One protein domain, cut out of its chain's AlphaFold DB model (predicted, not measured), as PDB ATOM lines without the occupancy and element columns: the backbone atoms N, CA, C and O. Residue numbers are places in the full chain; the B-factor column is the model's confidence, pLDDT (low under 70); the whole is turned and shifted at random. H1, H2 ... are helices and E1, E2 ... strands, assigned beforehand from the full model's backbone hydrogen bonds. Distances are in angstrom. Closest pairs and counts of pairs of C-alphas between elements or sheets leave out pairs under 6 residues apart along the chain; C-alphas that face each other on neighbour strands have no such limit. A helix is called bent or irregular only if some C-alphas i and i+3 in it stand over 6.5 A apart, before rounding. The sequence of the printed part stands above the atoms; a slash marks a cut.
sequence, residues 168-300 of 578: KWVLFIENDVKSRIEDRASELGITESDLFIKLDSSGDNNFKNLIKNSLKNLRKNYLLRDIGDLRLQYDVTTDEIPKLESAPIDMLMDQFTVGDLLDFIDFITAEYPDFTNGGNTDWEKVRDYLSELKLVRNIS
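This is residues 168 to 300 of the 578 residues of an uncharacterized protein of Streptococcus criceti HS-6 (UniProt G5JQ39). What shape do these atoms make? Three helices, H1, H5 and H7, run side by side as a bundle, H1 held more loosely than the other two, with short H6 at one end. Beside the bundle a second part holds H3, with the hairpin E1 E2 packed on it through E2, and H2 near both; short H4 lies between H1 and H3. What is it built of? The 133 printed residues hold seven named helices and two strands, in the order H1 H2 H3 E1 E2 H4 H5 H6 H7; the class is mostly helix, and the sheet, E1 - E2, is antiparallel. It is compact, with a radius of gyration of the C-alphas of 15.7 A and spans of 49 by 35 by 28 A.

How does the sheet pair, and what is near it? E1, residues 233 to 235, and E2, residues 243 to 246, form an antiparallel hairpin, with N 235 and O 243 at 2.8 A and N 243 and O 235 at 3.0 A, within hydrogen-bond range. The closest C-alphas of E2 and H3, residues 205 to 222, are Leu 244 and Leu 215, 6.1 A; those of E2 and H2, residues 192 to 201, are Ser 246 and Glu 192, 7.0 A. What joins this part to the bundle? H4, residues 249 to 253, touches H3, closest C-alphas Leu 252 and Ser 214 at 6.5 A, and H1, residues 168 to 187, closest C-alphas Asp 250 and Glu 182 at 6.9 A. How do the long helices stand? The hub H5, residues 258 to 271, touches H7, residues 283 to 300, at a shallow tilt of 15 degrees, opposite ways, closest C-alphas Leu 262 and Arg 287 at 6.4 A. H5 only just touches H3, with 3 pairs of C-alphas within 8 A, the closest Asp 263 and Phe 207 at 7.1 A; H1 is close to H5 but not clearly touching, Glu 174 and Val 258 at 7.2 A. H5 and H6, residues 273 to 277, touch only at the corner, and only just, closest C-alphas Thr 269 and Phe 275 at 5.9 A. Are the helix backbones well formed? Every O i to N i+4 pair is within hydrogen-bond range in H1, H2, H3, H4 and H5, against 10 of 14 in H7 and 0 of 1 in H6, where 1 of 2 O i to N i+3 pairs is.

Where do the ends lie? H1 begins at C-alpha 168 (557.887, 487.029, 364.684) and spans 28.6 A; H7 spans 25.1 A to C-alpha 300 (562.337, 484.336, 373.288). How long are the others? H3 spans 25.7 A, H5 20.1 A and H2 14.2 A. Is a helix irregular? H7 is, only just: C-alphas 292 and 295 are 6.7 A apart, and it has a kink of 41 degrees near residue 292.

How large is it? The two C-alphas farthest apart, Asp 239 and Gly 279, are 50.3 A apart. Is anything missing, or any link long? The printed part has no cut, and no link is long. Where is confidence low? Residues 226 to 229, 239 and 278 to 280 are under 70; the mean pLDDT of the printed part is 82.7.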
ATOM      1  N   LYS A 168     558.476 486.692 365.984       94.62
ATOM      2  CA  LYS A 168     557.887 487.029 364.684       94.62
ATOM      3  C   LYS A 168     558.768 488.002 363.901       94.62
ATOM      4  O   LYS A 168     559.050 487.770 362.726       94.62
ATOM      5  N   TRP A 169     559.207 489.079 364.542       94.69
ATOM      6  CA  TRP A 169     560.012 490.106 363.886       94.69
ATOM      7  C   TRP A 169     561.480 489.700 363.719       94.69
ATOM      8  O   TRP A 169     562.102 490.092 362.739       94.69
ATOM      9  N   VAL A 170     562.024 488.847 364.591       92.44
ATOM     10  CA  VAL A 170     563.341 488.224 364.382       92.44
ATOM     11  C   VAL A 170     563.325 487.326 363.145       92.44
ATOM     12  O   VAL A 170     564.224 487.431 362.320       92.44
ATOM     13  N   LEU A 171     562.288 486.503 362.960       91.31
ATOM     14  CA  LEU A 171     562.137 485.692 361.746       91.31
ATOM     15  C   LEU A 171     561.984 486.565 360.494       91.31
ATOM     16  O   LEU A 171     562.534 486.242 359.444       91.31
ATOM     17  N   PHE A 172     561.272 487.693 360.602       93.25
ATOM     18  CA  PHE A 172     561.219 488.685 359.527       93.25
ATOM     19  C   PHE A 172     562.615 489.225 359.183       93.25
ATOM     20  O   PHE A 172     562.972 489.246 358.009       93.25
ATOM     21  N   ILE A 173     563.411 489.614 360.186       91.31
ATOM     22  CA  ILE A 173     564.790 490.086 359.994       91.31
ATOM     23  C   ILE A 173     565.644 489.012 359.314       91.31
ATOM     24  O   ILE A 173     566.326 489.310 358.336       91.31
ATOM     25  N   GLU A 174     565.612 487.774 359.818       90.62
ATOM     26  CA  GLU A 174     566.377 486.655 359.259       90.62
ATOM     27  C   GLU A 174     566.043 486.454 357.775       90.62
ATOM     28  O   GLU A 174     566.952 486.350 356.953       90.62
ATOM     29  N   ASN A 175     564.758 486.470 357.416       90.94
ATOM     30  CA  ASN A 175     564.317 486.289 356.034       90.94
ATOM     31  C   ASN A 175     564.661 487.485 355.130       90.94
ATOM     32  O   ASN A 175     565.127 487.277 354.014       90.94
ATOM     33  N   ASP A 176     564.478 488.729 355.591       91.50
ATOM     34  CA  ASP A 176     564.796 489.929 354.794       91.50
ATOM     35  C   ASP A 176     566.309 490.023 354.525       91.50
ATOM     36  O   ASP A 176     566.719 490.313 353.402       91.50
ATOM     37  N   VAL A 177     567.155 489.686 355.512       90.75
ATOM     38  CA  VAL A 177     568.614 489.615 355.317       90.75
ATOM     39  C   VAL A 177     568.986 488.525 354.311       90.75
ATOM     40  O   VAL A 177     569.778 488.794 353.410       90.75
ATOM     41  N   LYS A 178     568.412 487.321 354.426       92.25
ATOM     42  CA  LYS A 178     568.656 486.219 353.479       92.25
ATOM     43  C   LYS A 178     568.269 486.601 352.048       92.25
ATOM     44  O   LYS A 178     569.111 486.491 351.160       92.25
ATOM     45  N   SER A 179     567.076 487.165 351.833       90.81
ATOM     46  CA  SER A 179     566.670 487.643 350.501       90.81
ATOM     47  C   SER A 179     567.617 488.706 349.948       90.81
ATOM     48  O   SER A 179     568.004 488.628 348.789       90.81
ATOM     49  N   ARG A 180     568.075 489.663 350.766       90.12
ATOM     50  CA  ARG A 180     569.057 490.663 350.305       90.12
ATOM     51  C   ARG A 180     570.384 490.035 349.885       90.12
ATOM     52  O   ARG A 180     571.026 490.547 348.969       90.12
ATOM     53  N   ILE A 181     570.818 488.969 350.562       90.81
ATOM     54  CA  ILE A 181     572.028 488.231 350.186       90.81
ATOM     55  C   ILE A 181     571.819 487.532 348.838       90.81
ATOM     56  O   ILE A 181     572.685 487.632 347.972       90.81
ATOM     57  N   GLU A 182     570.678 486.870 348.645       90.12
ATOM     58  CA  GLU A 182     570.311 486.191 347.392       90.12
ATOM     59  C   GLU A 182     570.212 487.160 346.210       90.12
ATOM     60  O   GLU A 182     570.806 486.912 345.156       90.12
ATOM     61  N   ASP A 183     569.519 488.283 346.398       89.31
ATOM     62  CA  ASP A 183     569.375 489.331 345.388       89.31
ATOM     63  C   ASP A 183     570.754 489.865 344.992       89.31
ATOM     64  O   ASP A 183     571.088 489.942 343.808       89.31
ATOM     65  N   ARG A 184     571.612 490.155 345.981       88.69
ATOM     66  CA  ARG A 184     572.956 490.679 345.723       88.69
ATOM     67  C   ARG A 184     573.873 489.653 345.061       88.69
ATOM     68  O   ARG A 184     574.644 490.016 344.173       88.69
ATOM     69  N   ALA A 185     573.797 488.389 345.467       88.75
ATOM     70  CA  ALA A 185     574.540 487.305 344.830       88.75
ATOM     71  C   ALA A 185     574.122 487.142 343.360       88.75
ATOM     72  O   ALA A 185     574.982 487.022 342.485       88.75
ATOM     73  N   SER A 186     572.819 487.239 343.085       87.81
ATOM     74  CA  SER A 186     572.259 487.185 341.733       87.81
ATOM     75  C   SER A 186     572.702 488.375 340.875       87.81
ATOM     76  O   SER A 186     573.125 488.182 339.737       87.81
ATOM     77  N   GLU A 187     572.677 489.598 341.420       88.50
ATOM     78  CA  GLU A 187     573.159 490.815 340.744       88.50
ATOM     79  C   GLU A 187     574.638 490.730 340.345       88.50
ATOM     80  O   GLU A 187     575.025 491.201 339.275       88.50
ATOM     81  N   LEU A 188     575.464 490.138 341.209       87.88
ATOM     82  CA  LEU A 188     576.901 489.974 340.982       87.88
ATOM     83  C   LEU A 188     577.245 488.731 340.152       87.88
ATOM     84  O   LEU A 188     578.411 488.531 339.815       87.88
ATOM     85  N   GLY A 189     576.254 487.903 339.808       86.19
ATOM     86  CA  GLY A 189     576.464 486.662 339.066       86.19
ATOM     87  C   GLY A 189     577.263 485.613 339.843       86.19
ATOM     88  O   GLY A 189     577.962 484.806 339.228       86.19
ATOM     89  N   ILE A 190     577.184 485.623 341.178       87.06
ATOM     90  CA  ILE A 190     577.836 484.624 342.032       87.06
ATOM     91  C   ILE A 190     577.087 483.301 341.861       87.06
ATOM     92  O   ILE A 190     575.921 483.178 342.225       87.06
ATOM     93  N   THR A 191     577.766 482.306 341.293       84.31
ATOM     94  CA  THR A 191     577.209 480.957 341.093       84.31
ATOM     95  C   THR A 191     577.495 480.064 342.296       84.31
ATOM     96  O   THR A 191     578.480 480.279 343.007       84.31
ATOM     97  N   GLU A 192     576.705 479.004 342.496       83.94
ATOM     98  CA  GLU A 192     576.970 478.022 343.553       83.94
ATOM     99  C   GLU A 192     578.367 477.414 343.387       83.94
ATOM    100  O   GLU A 192     579.119 477.303 344.351       83.94
ATOM    101  N   SER A 193     578.759 477.087 342.151       81.62
ATOM    102  CA  SER A 193     580.094 476.559 341.859       81.62
ATOM    103  C   SER A 193     581.215 477.497 342.306       81.62
ATOM    104  O   SER A 193     582.187 477.031 342.896       81.62
ATOM    105  N   ASP A 194     581.081 478.804 342.066       85.81
ATOM    106  CA  ASP A 194     582.082 479.790 342.487       85.81
ATOM    107  C   ASP A 194     582.136 479.898 344.017       85.81
ATOM    108  O   ASP A 194     583.210 479.807 344.617       85.81
ATOM    109  N   LEU A 195     580.966 479.949 344.666       85.25
ATOM    110  CA  LEU A 195     580.847 479.964 346.123       85.25
ATOM    111  C   LEU A 195     581.562 478.768 346.772       85.25
ATOM    112  O   LEU A 195     582.339 478.957 347.709       85.25
ATOM    113  N   PHE A 196     581.337 477.549 346.274       83.88
ATOM    114  CA  PHE A 196     581.958 476.338 346.822       83.88
ATOM    115  C   PHE A 196     583.463 476.250 346.527       83.88
ATOM    116  O   PHE A 196     584.223 475.842 347.404       83.88
ATOM    117  N   ILE A 197     583.930 476.708 345.358       85.12
ATOM    118  CA  ILE A 197     585.372 476.801 345.058       85.12
ATOM    119  C   ILE A 197     586.059 477.760 346.038       85.12
ATOM    120  O   ILE A 197     587.096 477.429 346.624       85.12
ATOM    121  N   LYS A 198     585.464 478.937 346.254       85.62
ATOM    122  CA  LYS A 198     585.952 479.926 347.217       85.62
ATOM    123  C   LYS A 198     585.952 479.376 348.636       85.62
ATOM    124  O   LYS A 198     586.967 479.489 349.328       85.62
ATOM    125  N   LEU A 199     584.879 478.693 349.030       84.69
ATOM    126  CA  LEU A 199     584.773 478.019 350.318       84.69
ATOM    127  C   LEU A 199     585.918 477.024 350.528       84.69
ATOM    128  O   LEU A 199     586.595 477.080 351.551       84.69
ATOM    129  N   ASP A 200     586.163 476.134 349.568       82.00
ATOM    130  CA  ASP A 200     587.198 475.104 349.671       82.00
ATOM    131  C   ASP A 200     588.611 475.692 349.699       82.00
ATOM    132  O   ASP A 200     589.495 475.153 350.374       82.00
ATOM    133  N   SER A 201     588.811 476.842 349.054       81.75
ATOM    134  CA  SER A 201     590.068 477.590 349.102       81.75
ATOM    135  C   SER A 201     590.266 478.411 350.386       81.75
ATOM    136  O   SER A 201     591.398 478.796 350.685       81.75
ATOM    137  N   SER A 202     589.209 478.639 351.177       79.81
ATOM    138  CA  SER A 202     589.273 479.494 352.368       79.81
ATOM    139  C   SER A 202     590.146 478.889 353.480       79.81
ATOM    140  O   SER A 202     590.234 477.671 353.656       79.81
ATOM    141  N   GLY A 203     590.798 479.737 354.275       75.06
ATOM    142  CA  GLY A 203     591.565 479.297 355.449       75.06
ATOM    143  C   GLY A 203     590.701 478.921 356.662       75.06
ATOM    144  O   GLY A 203     591.231 478.403 357.647       75.06
ATOM    145  N   ASP A 204     589.389 479.176 356.617       80.56
ATOM    146  CA  ASP A 204     588.498 479.038 357.768       80.56
ATOM    147  C   ASP A 204     587.912 477.622 357.878       80.56
ATOM    148  O   ASP A 204     586.884 477.266 357.294       80.56
ATOM    149  N   ASN A 205     588.580 476.793 358.679       81.12
ATOM    150  CA  ASN A 205     588.133 475.430 358.952       81.12
ATOM    151  C   ASN A 205     586.802 475.363 359.722       81.12
ATOM    152  O   ASN A 205     586.092 474.363 359.596       81.12
ATOM    153  N   ASN A 206     586.452 476.383 360.513       81.81
ATOM    154  CA  ASN A 206     585.199 476.388 361.270       81.81
ATOM    155  C   ASN A 206     584.017 476.612 360.329       81.81
ATOM    156  O   ASN A 206     583.075 475.817 360.335       81.81
ATOM    157  N   PHE A 207     584.119 477.610 359.453       82.50
ATOM    158  CA  PHE A 207     583.092 477.891 358.454       82.50
ATOM    159  C   PHE A 207     582.922 476.735 357.454       82.50
ATOM    160  O   PHE A 207     581.805 476.302 357.164       82.50
ATOM    161  N   LYS A 208     584.023 476.101 357.025       84.94
ATOM    162  CA  LYS A 208     583.965 474.863 356.220       84.94
ATOM    163  C   LYS A 208     583.195 473.739 356.914       84.94
ATOM    164  O   LYS A 208     582.435 473.011 356.272       84.94
ATOM    165  N   ASN A 209     583.391 473.562 358.221       85.81
ATOM    166  CA  ASN A 209     582.667 472.551 358.991       85.81
ATOM    167  C   ASN A 209     581.175 472.888 359.119       85.81
ATOM    168  O   ASN A 209     580.345 471.981 359.034       85.81
ATOM    169  N   LEU A 210     580.834 474.169 359.271       86.12
ATOM    170  CA  LEU A 210     579.458 474.668 359.298       86.12
ATOM    171  C   LEU A 210     578.725 474.347 357.989       86.12
ATOM    172  O   LEU A 210     577.656 473.728 358.024       86.12
ATOM    173  N   ILE A 211     579.327 474.646 356.834       87.38
ATOM    174  CA  ILE A 211     578.734 474.317 355.527       87.38
ATOM    175  C   ILE A 211     578.602 472.803 355.340       87.38
ATOM    176  O   ILE A 211     577.534 472.317 354.965       87.38
ATOM    177  N   LYS A 212     579.628 472.017 355.696       86.88
ATOM    178  CA  LYS A 212     579.551 470.544 355.636       86.88
ATOM    179  C   LYS A 212     578.426 469.976 356.500       86.88
ATOM    180  O   LYS A 212     577.775 469.009 356.101       86.88
ATOM    181  N   ASN A 213     578.196 470.533 357.685       87.88
ATOM    182  CA  ASN A 213     577.100 470.111 358.555       87.88
ATOM    183  C   ASN A 213     575.735 470.517 357.981       87.88
ATOM    184  O   ASN A 213     574.808 469.707 358.002       87.88
ATOM    185  N   SER A 214     575.641 471.706 357.389       87.44
ATOM    186  CA  SER A 214     574.434 472.188 356.709       87.44
ATOM    187  C   SER A 214     574.055 471.287 355.529       87.44
ATOM    188  O   SER A 214     572.923 470.810 355.454       87.44
ATOM    189  N   LEU A 215     575.025 470.914 354.685       86.75
ATOM    190  CA  LEU A 215     574.826 469.958 353.587       86.75
ATOM    191  C   LEU A 215     574.392 468.569 354.082       86.75
ATOM    192  O   LEU A 215     573.519 467.934 353.488       86.75
ATOM    193  N   LYS A 216     574.949 468.084 355.200       87.06
ATOM    194  CA  LYS A 216     574.504 466.817 355.814       87.06
ATOM    195  C   LYS A 216     573.047 466.884 356.278       87.06
ATOM    196  O   LYS A 216     572.323 465.904 356.089       87.06
ATOM    197  N   ASN A 217     572.628 468.004 356.868       86.06
ATOM    198  CA  ASN A 217     571.252 468.213 357.321       86.06
ATOM    199  C   ASN A 217     570.281 468.296 356.139       86.06
ATOM    200  O   ASN A 217     569.271 467.591 356.134       86.06
ATOM    201  N   LEU A 218     570.625 469.059 355.096       85.25
ATOM    202  CA  LEU A 218     569.854 469.107 353.852       85.25
ATOM    203  C   LEU A 218     569.723 467.718 353.232       85.25
ATOM    204  O   LEU A 218     568.613 467.256 352.971       85.25
ATOM    205  N   ARG A 219     570.826 466.975 353.109       84.62
ATOM    206  CA  ARG A 219     570.772 465.591 352.629       84.62
ATOM    207  C   ARG A 219     569.793 464.746 353.443       84.62
ATOM    208  O   ARG A 219     568.976 464.050 352.853       84.62
ATOM    209  N   LYS A 220     569.843 464.810 354.777       83.50
ATOM    210  CA  LYS A 220     568.921 464.059 355.646       83.50
ATOM    211  C   LYS A 220     567.451 464.412 355.371       83.50
ATOM    212  O   LYS A 220     566.607 463.523 355.408       83.50
ATOM    213  N   ASN A 221     567.159 465.679 355.091       81.00
ATOM    214  CA  ASN A 221     565.796 466.183 354.916       81.00
ATOM    215  C   ASN A 221     565.219 465.957 353.507       81.00
ATOM    216  O   ASN A 221     563.994 465.911 353.363       81.00
ATOM    217  N   TYR A 222     566.077 465.839 352.486       81.00
ATOM    218  CA  TYR A 222     565.671 465.835 351.073       81.00
ATOM    219  C   TYR A 222     565.986 464.539 350.308       81.00
ATOM    220  O   TYR A 222     565.275 464.245 349.353       81.00
ATOM    221  N   LEU A 223     566.963 463.724 350.734       77.38
ATOM    222  CA  LEU A 223     567.409 462.527 349.990       77.38
ATOM    223  C   LEU A 223     566.290 461.506 349.720       77.38
ATOM    224  O   LEU A 223     566.329 460.809 348.715       77.38
ATOM    225  N   LEU A 224     565.317 461.397 350.630       73.44
ATOM    226  CA  LEU A 224     564.234 460.408 350.570       73.44
ATOM    227  C   LEU A 224     562.876 461.012 350.189       73.44
ATOM    228  O   LEU A 224     561.848 460.373 350.403       73.44
ATOM    229  N   ARG A 225     562.831 462.254 349.692       72.75
ATOM    230  CA  ARG A 225     561.568 462.846 349.236       72.75
ATOM    231  C   ARG A 225     561.209 462.301 347.854       72.75
ATOM    232  O   ARG A 225     562.050 462.299 346.964       72.75
ATOM    233  N   ASP A 226     559.944 461.920 347.675       52.00
ATOM    234  CA  ASP A 226     559.413 461.389 346.406       52.00
ATOM    235  C   ASP A 226     559.570 462.375 345.233       52.00
ATOM    236  O   ASP A 226     559.676 461.971 344.076       52.00
ATOM    237  N   ILE A 227     559.612 463.676 345.538       57.84
ATOM    238  CA  ILE A 227     559.963 464.753 344.614       57.84
ATOM    239  C   ILE A 227     561.200 465.436 345.201       57.84
ATOM    240  O   ILE A 227     561.097 466.241 346.130       57.84
ATOM    241  N   GLY A 228     562.381 465.050 344.720       59.69
ATOM    242  CA  GLY A 228     563.635 465.717 345.070       59.69
ATOM    243  C   GLY A 228     563.674 467.142 344.512       59.69
ATOM    244  O   GLY A 228     563.082 467.423 343.469       59.69
ATOM    245  N   ASP A 229     564.375 468.048 345.195       67.38
ATOM    246  CA  ASP A 229     564.663 469.368 344.635       67.38
ATOM    247  C   ASP A 229     565.754 469.219 343.565       67.38
ATOM    248  O   ASP A 229     566.884 468.837 343.872       67.38
ATOM    249  N   LEU A 230     565.402 469.487 342.303       70.12
ATOM    250  CA  LEU A 230     566.291 469.335 341.143       70.12
ATOM    251  C   LEU A 230     567.529 470.239 341.204       70.12
ATOM    252  O   LEU A 230     568.472 470.031 340.444       70.12
ATOM    253  N   ARG A 231     567.523 471.245 342.084       75.69
ATOM    254  CA  ARG A 231     568.639 472.172 342.277       75.69
ATOM    255  C   ARG A 231     569.759 471.582 343.148       75.69
ATOM    256  O   ARG A 231     570.844 472.149 343.195       75.69
ATOM    257  N   LEU A 232     569.520 470.458 343.835       80.69
ATOM    258  CA  LEU A 232     570.515 469.776 344.671       80.69
ATOM    259  C   LEU A 232     571.423 468.874 343.826       80.69
ATOM    260  O   LEU A 232     570.939 468.024 343.076       80.69
ATOM    261  N   GLN A 233     572.741 469.004 343.996       79.69
ATOM    262  CA  GLN A 233     573.714 468.184 343.268       79.69
ATOM    263  C   GLN A 233     574.302 467.110 344.182       79.69
ATOM    264  O   GLN A 233     575.021 467.396 345.144       79.69
ATOM    265  N   TYR A 234     573.975 465.855 343.874       81.50
ATOM    266  CA  TYR A 234     574.481 464.690 344.586       81.50
ATOM    267  C   TYR A 234     575.612 464.018 343.809       81.50
ATOM    268  O   TYR A 234     575.448 463.697 342.633       81.50
ATOM    269  N   ASP A 235     576.709 463.721 344.500       80.31
ATOM    270  CA  ASP A 235     577.717 462.769 344.047       80.31
ATOM    271  C   ASP A 235     577.245 461.348 344.379       80.31
ATOM    272  O   ASP A 235     576.950 461.016 345.538       80.31
ATOM    273  N   VAL A 236     577.106 460.533 343.334       77.81
ATOM    274  CA  VAL A 236     576.526 459.190 343.394       77.81
ATOM    275  C   VAL A 236     577.608 458.161 343.096       77.81
ATOM    276  O   VAL A 236     577.927 457.882 341.941       77.81
ATOM    277  N   THR A 237     578.115 457.529 344.150       80.06
ATOM    278  CA  THR A 237     578.968 456.342 344.056       80.06
ATOM    279  C   THR A 237     578.140 455.063 344.170       80.06
ATOM    280  O   THR A 237     577.169 454.989 344.924       80.06
ATOM    281  N   THR A 238     578.534 454.018 343.437       72.94
ATOM    282  CA  THR A 238     577.932 452.682 343.590       72.94
ATOM    283  C   THR A 238     578.155 452.170 345.017       72.94
ATOM    284  O   THR A 238     579.253 452.314 345.546       72.94
ATOM    285  N   ASP A 239     577.118 451.590 345.625       68.44
ATOM    286  CA  ASP A 239     577.119 451.037 346.990       68.44
ATOM    287  C   ASP A 239     577.394 452.042 348.135       68.44
ATOM    288  O   ASP A 239     577.585 451.636 349.284       68.44
ATOM    289  N   GLU A 240     577.339 453.353 347.871       76.44
ATOM    290  CA  GLU A 240     577.479 454.405 348.887       76.44
ATOM    291  C   GLU A 240     576.221 455.282 349.002       76.44
ATOM    292  O   GLU A 240     575.467 455.472 348.050       76.44
ATOM    293  N   ILE A 241     575.990 455.856 350.192       73.06
ATOM    294  CA  ILE A 241     574.945 456.875 350.374       73.06
ATOM    295  C   ILE A 241     575.393 458.144 349.635       73.06
ATOM    296  O   ILE A 241     576.437 458.687 350.026       73.06
ATOM    297  N   PRO A 242     574.602 458.671 348.674       78.00
ATOM    298  CA  PRO A 242     574.977 459.849 347.902       78.00
ATOM    299  C   PRO A 242     575.415 461.009 348.796       78.00
ATOM    300  O   PRO A 242     574.806 461.287 349.842       78.00
ATOM    301  N   LYS A 243     576.503 461.681 348.429       78.88
ATOM    302  CA  LYS A 243     576.974 462.882 349.131       78.88
ATOM    303  C   LYS A 243     576.370 464.096 348.449       78.88
ATOM    304  O   LYS A 243     576.276 464.128 347.235       78.88
ATOM    305  N   LEU A 244     575.924 465.072 349.232       81.19
ATOM    306  CA  LEU A 244     575.468 466.342 348.676       81.19
ATOM    307  C   LEU A 244     576.705 467.227 348.499       81.19
ATOM    308  O   LEU A 244     577.331 467.565 349.507       81.19
ATOM    309  N   GLU A 245     577.083 467.517 347.254       79.19
ATOM    310  CA  GLU A 245     578.263 468.334 346.935       79.19
ATOM    311  C   GLU A 245     577.942 469.819 347.007       79.19
ATOM    312  O   GLU A 245     578.668 470.576 347.645       79.19
ATOM    313  N   SER A 246     576.826 470.219 346.400       80.69
ATOM    314  CA  SER A 246     576.382 471.605 346.376       80.69
ATOM    315  C   SER A 246     574.880 471.707 346.622       80.69
ATOM    316  O   SER A 246     574.102 470.778 346.375       80.69
ATOM    317  N   ALA A 247     574.484 472.854 347.161       85.25
ATOM    318  CA  ALA A 247     573.097 473.239 347.335       85.25
ATOM    319  C   ALA A 247     572.949 474.735 347.016       85.25
ATOM    320  O   ALA A 247     573.907 475.486 347.225       85.25
ATOM    321  N   PRO A 248     571.771 475.167 346.543       85.81
ATOM    322  CA  PRO A 248     571.462 476.580 346.352       85.81
ATOM    323  C   PRO A 248     571.650 477.414 347.626       85.81
ATOM    324  O   PRO A 248     571.483 476.905 348.741       85.81
ATOM    325  N   ILE A 249     571.997 478.696 347.458       86.44
ATOM    326  CA  ILE A 249     572.315 479.611 348.569       86.44
ATOM    327  C   ILE A 249     571.120 479.774 349.525       86.44
ATOM    328  O   ILE A 249     571.322 479.722 350.738       86.44
ATOM    329  N   ASP A 250     569.894 479.870 349.003       86.31
ATOM    330  CA  ASP A 250     568.645 479.924 349.785       86.31
ATOM    331  C   ASP A 250     568.515 478.703 350.709       86.31
ATOM    332  O   ASP A 250     568.385 478.825 351.931       86.31
ATOM    333  N   MET A 251     568.669 477.498 350.151       87.00
ATOM    334  CA  MET A 251     568.547 476.251 350.912       87.00
ATOM    335  C   MET A 251     569.659 476.081 351.954       87.00
ATOM    336  O   MET A 251     569.430 475.482 353.010       87.00
ATOM    337  N   LEU A 252     570.868 476.578 351.673       87.44
ATOM    338  CA  LEU A 252     571.965 476.599 352.642       87.44
ATOM    339  C   LEU A 252     571.645 477.531 353.809       87.44
ATOM    340  O   LEU A 252     571.726 477.107 354.963       87.44
ATOM    341  N   MET A 253     571.243 478.770 353.512       90.50
ATOM    342  CA  MET A 253     570.940 479.774 354.531       90.50
ATOM    343  C   MET A 253     569.723 479.408 355.385       90.50
ATOM    344  O   MET A 253     569.636 479.819 356.542       90.50
ATOM    345  N   ASP A 254     568.800 478.584 354.891       86.38
ATOM    346  CA  ASP A 254     567.708 478.015 355.694       86.38
ATOM    347  C   ASP A 254     568.182 477.118 356.843       86.38
ATOM    348  O   ASP A 254     567.456 476.925 357.819       86.38
ATOM    349  N   GLN A 255     569.398 476.572 356.767       86.44
ATOM    350  CA  GLN A 255     569.984 475.793 357.863       86.44
ATOM    351  C   GLN A 255     570.700 476.660 358.907       86.44
ATOM    352  O   GLN A 255     571.074 476.144 359.961       86.44
ATOM    353  N   PHE A 256     570.913 477.946 358.626       87.19
ATOM    354  CA  PHE A 256     571.719 478.826 359.464       87.19
ATOM    355  C   PHE A 256     570.922 479.381 360.642       87.19
ATOM    356  O   PHE A 256     569.798 479.862 360.503       87.19
ATOM    357  N   THR A 257     571.543 479.368 361.821       83.56
ATOM    358  CA  THR A 257     571.141 480.226 362.939       83.56
ATOM    359  C   THR A 257     571.578 481.675 362.688       83.56
ATOM    360  O   THR A 257     572.408 481.936 361.820       83.56
ATOM    361  N   VAL A 258     571.112 482.633 363.501       82.62
ATOM    362  CA  VAL A 258     571.619 484.028 363.476       82.62
ATOM    363  C   VAL A 258     573.149 484.087 363.591       82.62
ATOM    364  O   VAL A 258     573.786 484.954 363.002       82.62
ATOM    365  N   GLY A 259     573.751 483.172 364.360       82.38
ATOM    366  CA  GLY A 259     575.206 483.074 364.475       82.38
ATOM    367  C   GLY A 259     575.871 482.647 363.178       82.38
ATOM    368  O   GLY A 259     576.794 483.316 362.737       82.38
ATOM    369  N   ASP A 260     575.345 481.601 362.554       87.38
ATOM    370  CA  ASP A 260     575.865 481.075 361.293       87.38
ATOM    371  C   ASP A 260     575.683 482.084 360.144       87.38
ATOM    372  O   ASP A 260     576.540 482.203 359.273       87.38
ATOM    373  N   LEU A 261     574.593 482.861 360.169       88.44
ATOM    374  CA  LEU A 261     574.326 483.919 359.195       88.44
ATOM    375  C   LEU A 261     575.356 485.055 359.277       88.44
ATOM    376  O   LEU A 261     575.751 485.590 358.247       88.44
ATOM    377  N   LEU A 262     575.818 485.409 360.480       87.19
ATOM    378  CA  LEU A 262     576.900 486.388 360.654       87.19
ATOM    379  C   LEU A 262     578.211 485.884 360.060       87.19
ATOM    380  O   LEU A 262     578.853 486.616 359.312       87.19
ATOM    381  N   ASP A 263     578.571 484.634 360.351       87.81
ATOM    382  CA  ASP A 263     579.784 484.019 359.809       87.81
ATOM    383  C   ASP A 263     579.715 483.954 358.269       87.81
ATOM    384  O   ASP A 263     580.710 484.175 357.579       87.81
ATOM    385  N   PHE A 264     578.518 483.727 357.715       89.19
ATOM    386  CA  PHE A 264     578.276 483.742 356.273       89.19
ATOM    387  C   PHE A 264     578.422 485.136 355.646       89.19
ATOM    388  O   PHE A 264     579.053 485.269 354.597       89.19
ATOM    389  N   ILE A 265     577.884 486.179 356.286       88.38
ATOM    390  CA  ILE A 265     578.051 487.574 355.843       88.38
ATOM    391  C   ILE A 265     579.534 487.965 355.874       88.38
ATOM    392  O   ILE A 265     580.034 488.552 354.912       88.38
ATOM    393  N   ASP A 266     580.253 487.601 356.937       87.94
ATOM    394  CA  ASP A 266     581.688 487.869 357.074       87.94
ATOM    395  C   ASP A 266     582.494 487.188 355.960       87.94
ATOM    396  O   ASP A 266     583.373 487.805 355.358       87.94
ATOM    397  N   PHE A 267     582.153 485.941 355.628       88.69
ATOM    398  CA  PHE A 267     582.769 485.221 354.517       88.69
ATOM    399  C   PHE A 267     582.493 485.886 353.161       88.69
ATOM    400  O   PHE A 267     583.431 486.158 352.410       88.69
ATOM    401  N   ILE A 268     581.227 486.174 352.840       87.38
ATOM    402  CA  ILE A 268     580.865 486.739 351.531       87.38
ATOM    403  C   ILE A 268     581.470 488.132 351.344       87.38
ATOM    404  O   ILE A 268     582.005 488.428 350.279       87.38
ATOM    405  N   THR A 269     581.426 488.984 352.365       85.81
ATOM    406  CA  THR A 269     581.985 490.342 352.270       85.81
ATOM    407  C   THR A 269     583.510 490.347 352.147       85.81
ATOM    408  O   THR A 269     584.062 491.239 351.503       85.81
ATOM    409  N   ALA A 270     584.198 489.344 352.704       86.31
ATOM    410  CA  ALA A 270     585.641 489.179 352.550       86.31
ATOM    411  C   ALA A 270     586.038 488.640 351.163       86.31
ATOM    412  O   ALA A 270     587.011 489.114 350.576       86.31
ATOM    413  N   GLU A 271     585.299 487.660 350.636       87.06
ATOM    414  CA  GLU A 271     585.624 487.007 349.359       87.06
ATOM    415  C   GLU A 271     585.146 487.785 348.126       87.06
ATOM    416  O   GLU A 271     585.760 487.676 347.059       87.06
ATOM    417  N   TYR A 272     584.088 488.588 348.269       86.56
ATOM    418  CA  TYR A 272     583.474 489.365 347.193       86.56
ATOM    419  C   TYR A 272     583.467 490.862 347.551       86.56
ATOM    420  O   TYR A 272     582.483 491.365 348.093       86.56
ATOM    421  N   PRO A 273     584.531 491.619 347.216       81.75
ATOM    422  CA  PRO A 273     584.643 493.038 347.571       81.75
ATOM    423  C   PRO A 273     583.505 493.909 347.027       81.75
ATOM    424  O   PRO A 273     583.105 494.878 347.664       81.75
ATOM    425  N   ASP A 274     582.947 493.553 345.866       84.56
ATOM    426  CA  ASP A 274     581.821 494.276 345.270       84.56
ATOM    427  C   ASP A 274     580.483 494.005 345.968       84.56
ATOM    428  O   ASP A 274     579.506 494.715 345.722       84.56
ATOM    429  N   PHE A 275     580.414 493.029 346.875       84.00
ATOM    430  CA  PHE A 275     579.199 492.713 347.622       84.00
ATOM    431  C   PHE A 275     578.724 493.892 348.476       84.00
ATOM    432  O   PHE A 275     577.528 494.190 348.504       84.00
ATOM    433  N   THR A 276     579.662 494.631 349.074       78.44
ATOM    434  CA  THR A 276     579.385 495.797 349.928       78.44
ATOM    435  C   THR A 276     579.106 497.085 349.152       78.44
ATOM    436  O   THR A 276     578.552 498.024 349.715       78.44
ATOM    437  N   ASN A 277     579.402 497.125 347.849       75.81
ATOM    438  CA  ASN A 277     579.221 498.311 346.999       75.81
ATOM    439  C   ASN A 277     577.756 498.552 346.564       75.81
ATOM    440  O   ASN A 277     577.478 499.482 345.805       75.81
ATOM    441  N   GLY A 278     576.810 497.714 347.001       62.59
ATOM    442  CA  GLY A 278     575.387 497.871 346.695       62.59
ATOM    443  C   GLY A 278     574.758 499.006 347.507       62.59
ATOM    444  O   GLY A 278     574.681 498.923 348.727       62.59
ATOM    445  N   GLY A 279     574.249 500.049 346.843       59.38
ATOM    446  CA  GLY A 279     573.714 501.254 347.499       59.38
ATOM    447  C   GLY A 279     572.460 501.071 348.371       59.38
ATOM    448  O   GLY A 279     572.006 502.043 348.966       59.38
ATOM    449  N   ASN A 280     571.902 499.858 348.461       66.94
ATOM    450  CA  ASN A 280     570.628 499.584 349.138       66.94
ATOM    451  C   ASN A 280     570.765 498.945 350.533       66.94
ATOM    452  O   ASN A 280     569.772 498.880 351.262       66.94
ATOM    453  N   THR A 281     571.953 498.452 350.912       78.19
ATOM    454  CA  THR A 281     572.155 497.773 352.203       78.19
ATOM    455  C   THR A 281     573.529 498.090 352.787       78.19
ATOM    456  O   THR A 281     574.557 497.703 352.245       78.19
ATOM    457  N   ASP A 282     573.535 498.737 353.947       81.44
ATOM    458  CA  ASP A 282     574.707 498.893 354.804       81.44
ATOM    459  C   ASP A 282     574.988 497.584 355.571       81.44
ATOM    460  O   ASP A 282     574.390 497.301 356.614       81.44
ATOM    461  N   TRP A 283     575.866 496.748 355.010       81.69
ATOM    462  CA  TRP A 283     576.212 495.436 355.569       81.69
ATOM    463  C   TRP A 283     576.967 495.517 356.900       81.69
ATOM    464  O   TRP A 283     576.838 494.604 357.715       81.69
ATOM    465  N   GLU A 284     577.694 496.607 357.161       77.56
ATOM    466  CA  GLU A 284     578.356 496.821 358.453       77.56
ATOM    467  C   GLU A 284     577.310 496.992 359.561       77.56
ATOM    468  O   GLU A 284     577.376 496.315 360.588       77.56
ATOM    469  N   LYS A 285     576.268 497.801 359.318       75.81
ATOM    470  CA  LYS A 285     575.143 497.939 360.260       75.81
ATOM    471  C   LYS A 285     574.366 496.642 360.450       75.81
ATOM    472  O   LYS A 285     574.031 496.296 361.581       75.81
ATOM    473  N   VAL A 286     574.077 495.916 359.365       80.75
ATOM    474  CA  VAL A 286     573.372 494.622 359.437       80.75
ATOM    475  C   VAL A 286     574.150 493.637 360.309       80.75
ATOM    476  O   VAL A 286     573.562 492.997 361.181       80.75
ATOM    477  N   ARG A 287     575.472 493.562 360.125       79.75
ATOM    478  CA  ARG A 287     576.360 492.718 360.928       79.75
ATOM    479  C   ARG A 287     576.351 493.117 362.403       79.75
ATOM    480  O   ARG A 287     576.143 492.259 363.262       79.75
ATOM    481  N   ASP A 288     576.525 494.405 362.699       73.62
ATOM    482  CA  ASP A 288     576.510 494.914 364.074       73.62
ATOM    483  C   ASP A 288     575.194 494.554 364.780       73.62
ATOM    484  O   ASP A 288     575.201 494.028 365.896       73.62
ATOM    485  N   TYR A 289     574.057 494.756 364.113       78.50
ATOM    486  CA  TYR A 289     572.737 494.513 364.696       78.50
ATOM    487  C   TYR A 289     572.441 493.019 364.877       78.50
ATOM    488  O   TYR A 289     572.010 492.607 365.958       78.50
ATOM    489  N   LEU A 290     572.740 492.182 363.875       81.56
ATOM    490  CA  LEU A 290     572.596 490.724 363.974       81.56
ATOM    491  C   LEU A 290     573.448 490.137 365.105       81.56
ATOM    492  O   LEU A 290     573.013 489.205 365.788       81.56
ATOM    493  N   SER A 291     574.648 490.683 365.334       79.38
ATOM    494  CA  SER A 291     575.544 490.211 366.398       79.38
ATOM    495  C   SER A 291     574.914 490.338 367.788       79.38
ATOM    496  O   SER A 291     575.082 489.452 368.632       79.38
ATOM    497  N   GLU A 292     574.107 491.379 367.988       77.94
ATOM    498  CA  GLU A 292     573.434 491.680 369.248       77.94
ATOM    499  C   GLU A 292     572.051 491.016 369.344       77.94
ATOM    500  O   GLU A 292     571.569 490.791 370.452       77.94
ATOM    501  N   LEU A 293     571.431 490.597 368.233       83.19
ATOM    502  CA  LEU A 293     570.121 489.923 368.223       83.19
ATOM    503  C   LEU A 293     570.103 488.532 368.867       83.19
ATOM    504  O   LEU A 293     569.049 488.074 369.318       83.19
ATOM    505  N   LYS A 294     571.258 487.855 368.938       79.50
ATOM    506  CA  LYS A 294     571.367 486.470 369.437       79.50
ATOM    507  C   LYS A 294     570.705 486.286 370.802       79.50
ATOM    508  O   LYS A 294     570.080 485.255 371.048       79.50
ATOM    509  N   LEU A 295     570.848 487.267 371.693       81.31
ATOM    510  CA  LEU A 295     570.405 487.152 373.079       81.31
ATOM    511  C   LEU A 295     568.875 487.216 373.187       81.31
ATOM    512  O   LEU A 295     568.267 486.288 373.719       81.31
ATOM    513  N   VAL A 296     568.250 488.248 372.616       86.25
ATOM    514  CA  VAL A 296     566.786 488.402 372.606       86.25
ATOM    515  C   VAL A 296     566.096 487.295 371.805       86.25
ATOM    516  O   VAL A 296     565.079 486.763 372.258       86.25
ATOM    517  N   ARG A 297     566.696 486.847 370.695       85.75
ATOM    518  CA  ARG A 297     566.239 485.660 369.954       85.75
ATOM    519  C   ARG A 297     566.258 484.409 370.834       85.75
ATOM    520  O   ARG A 297     565.273 483.680 370.897       85.75
ATOM    521  N   ASN A 298     567.365 484.142 371.529       83.38
ATOM    522  CA  ASN A 298     567.503 482.926 372.339       83.38
ATOM    523  C   ASN A 298     566.601 482.927 373.576       83.38
ATOM    524  O   ASN A 298     566.024 481.888 373.892       83.38
ATOM    525  N   ILE A 299     566.452 484.065 374.262       82.19
ATOM    526  CA  ILE A 299     565.524 484.192 375.399       82.19
ATOM    527  C   ILE A 299     564.093 483.909 374.943       82.19
ATOM    528  O   ILE A 299     563.402 483.104 375.570       82.19
ATOM    529  N   SER A 300     563.690 484.497 373.817       84.06
ATOM    530  CA  SER A 300     562.337 484.336 373.288       84.06
ATOM    531  C   SER A 300     562.064 482.912 372.789       84.06
ATOM    532  O   SER A 300     560.950 482.418 372.936       84.06
TER     533      SER A 300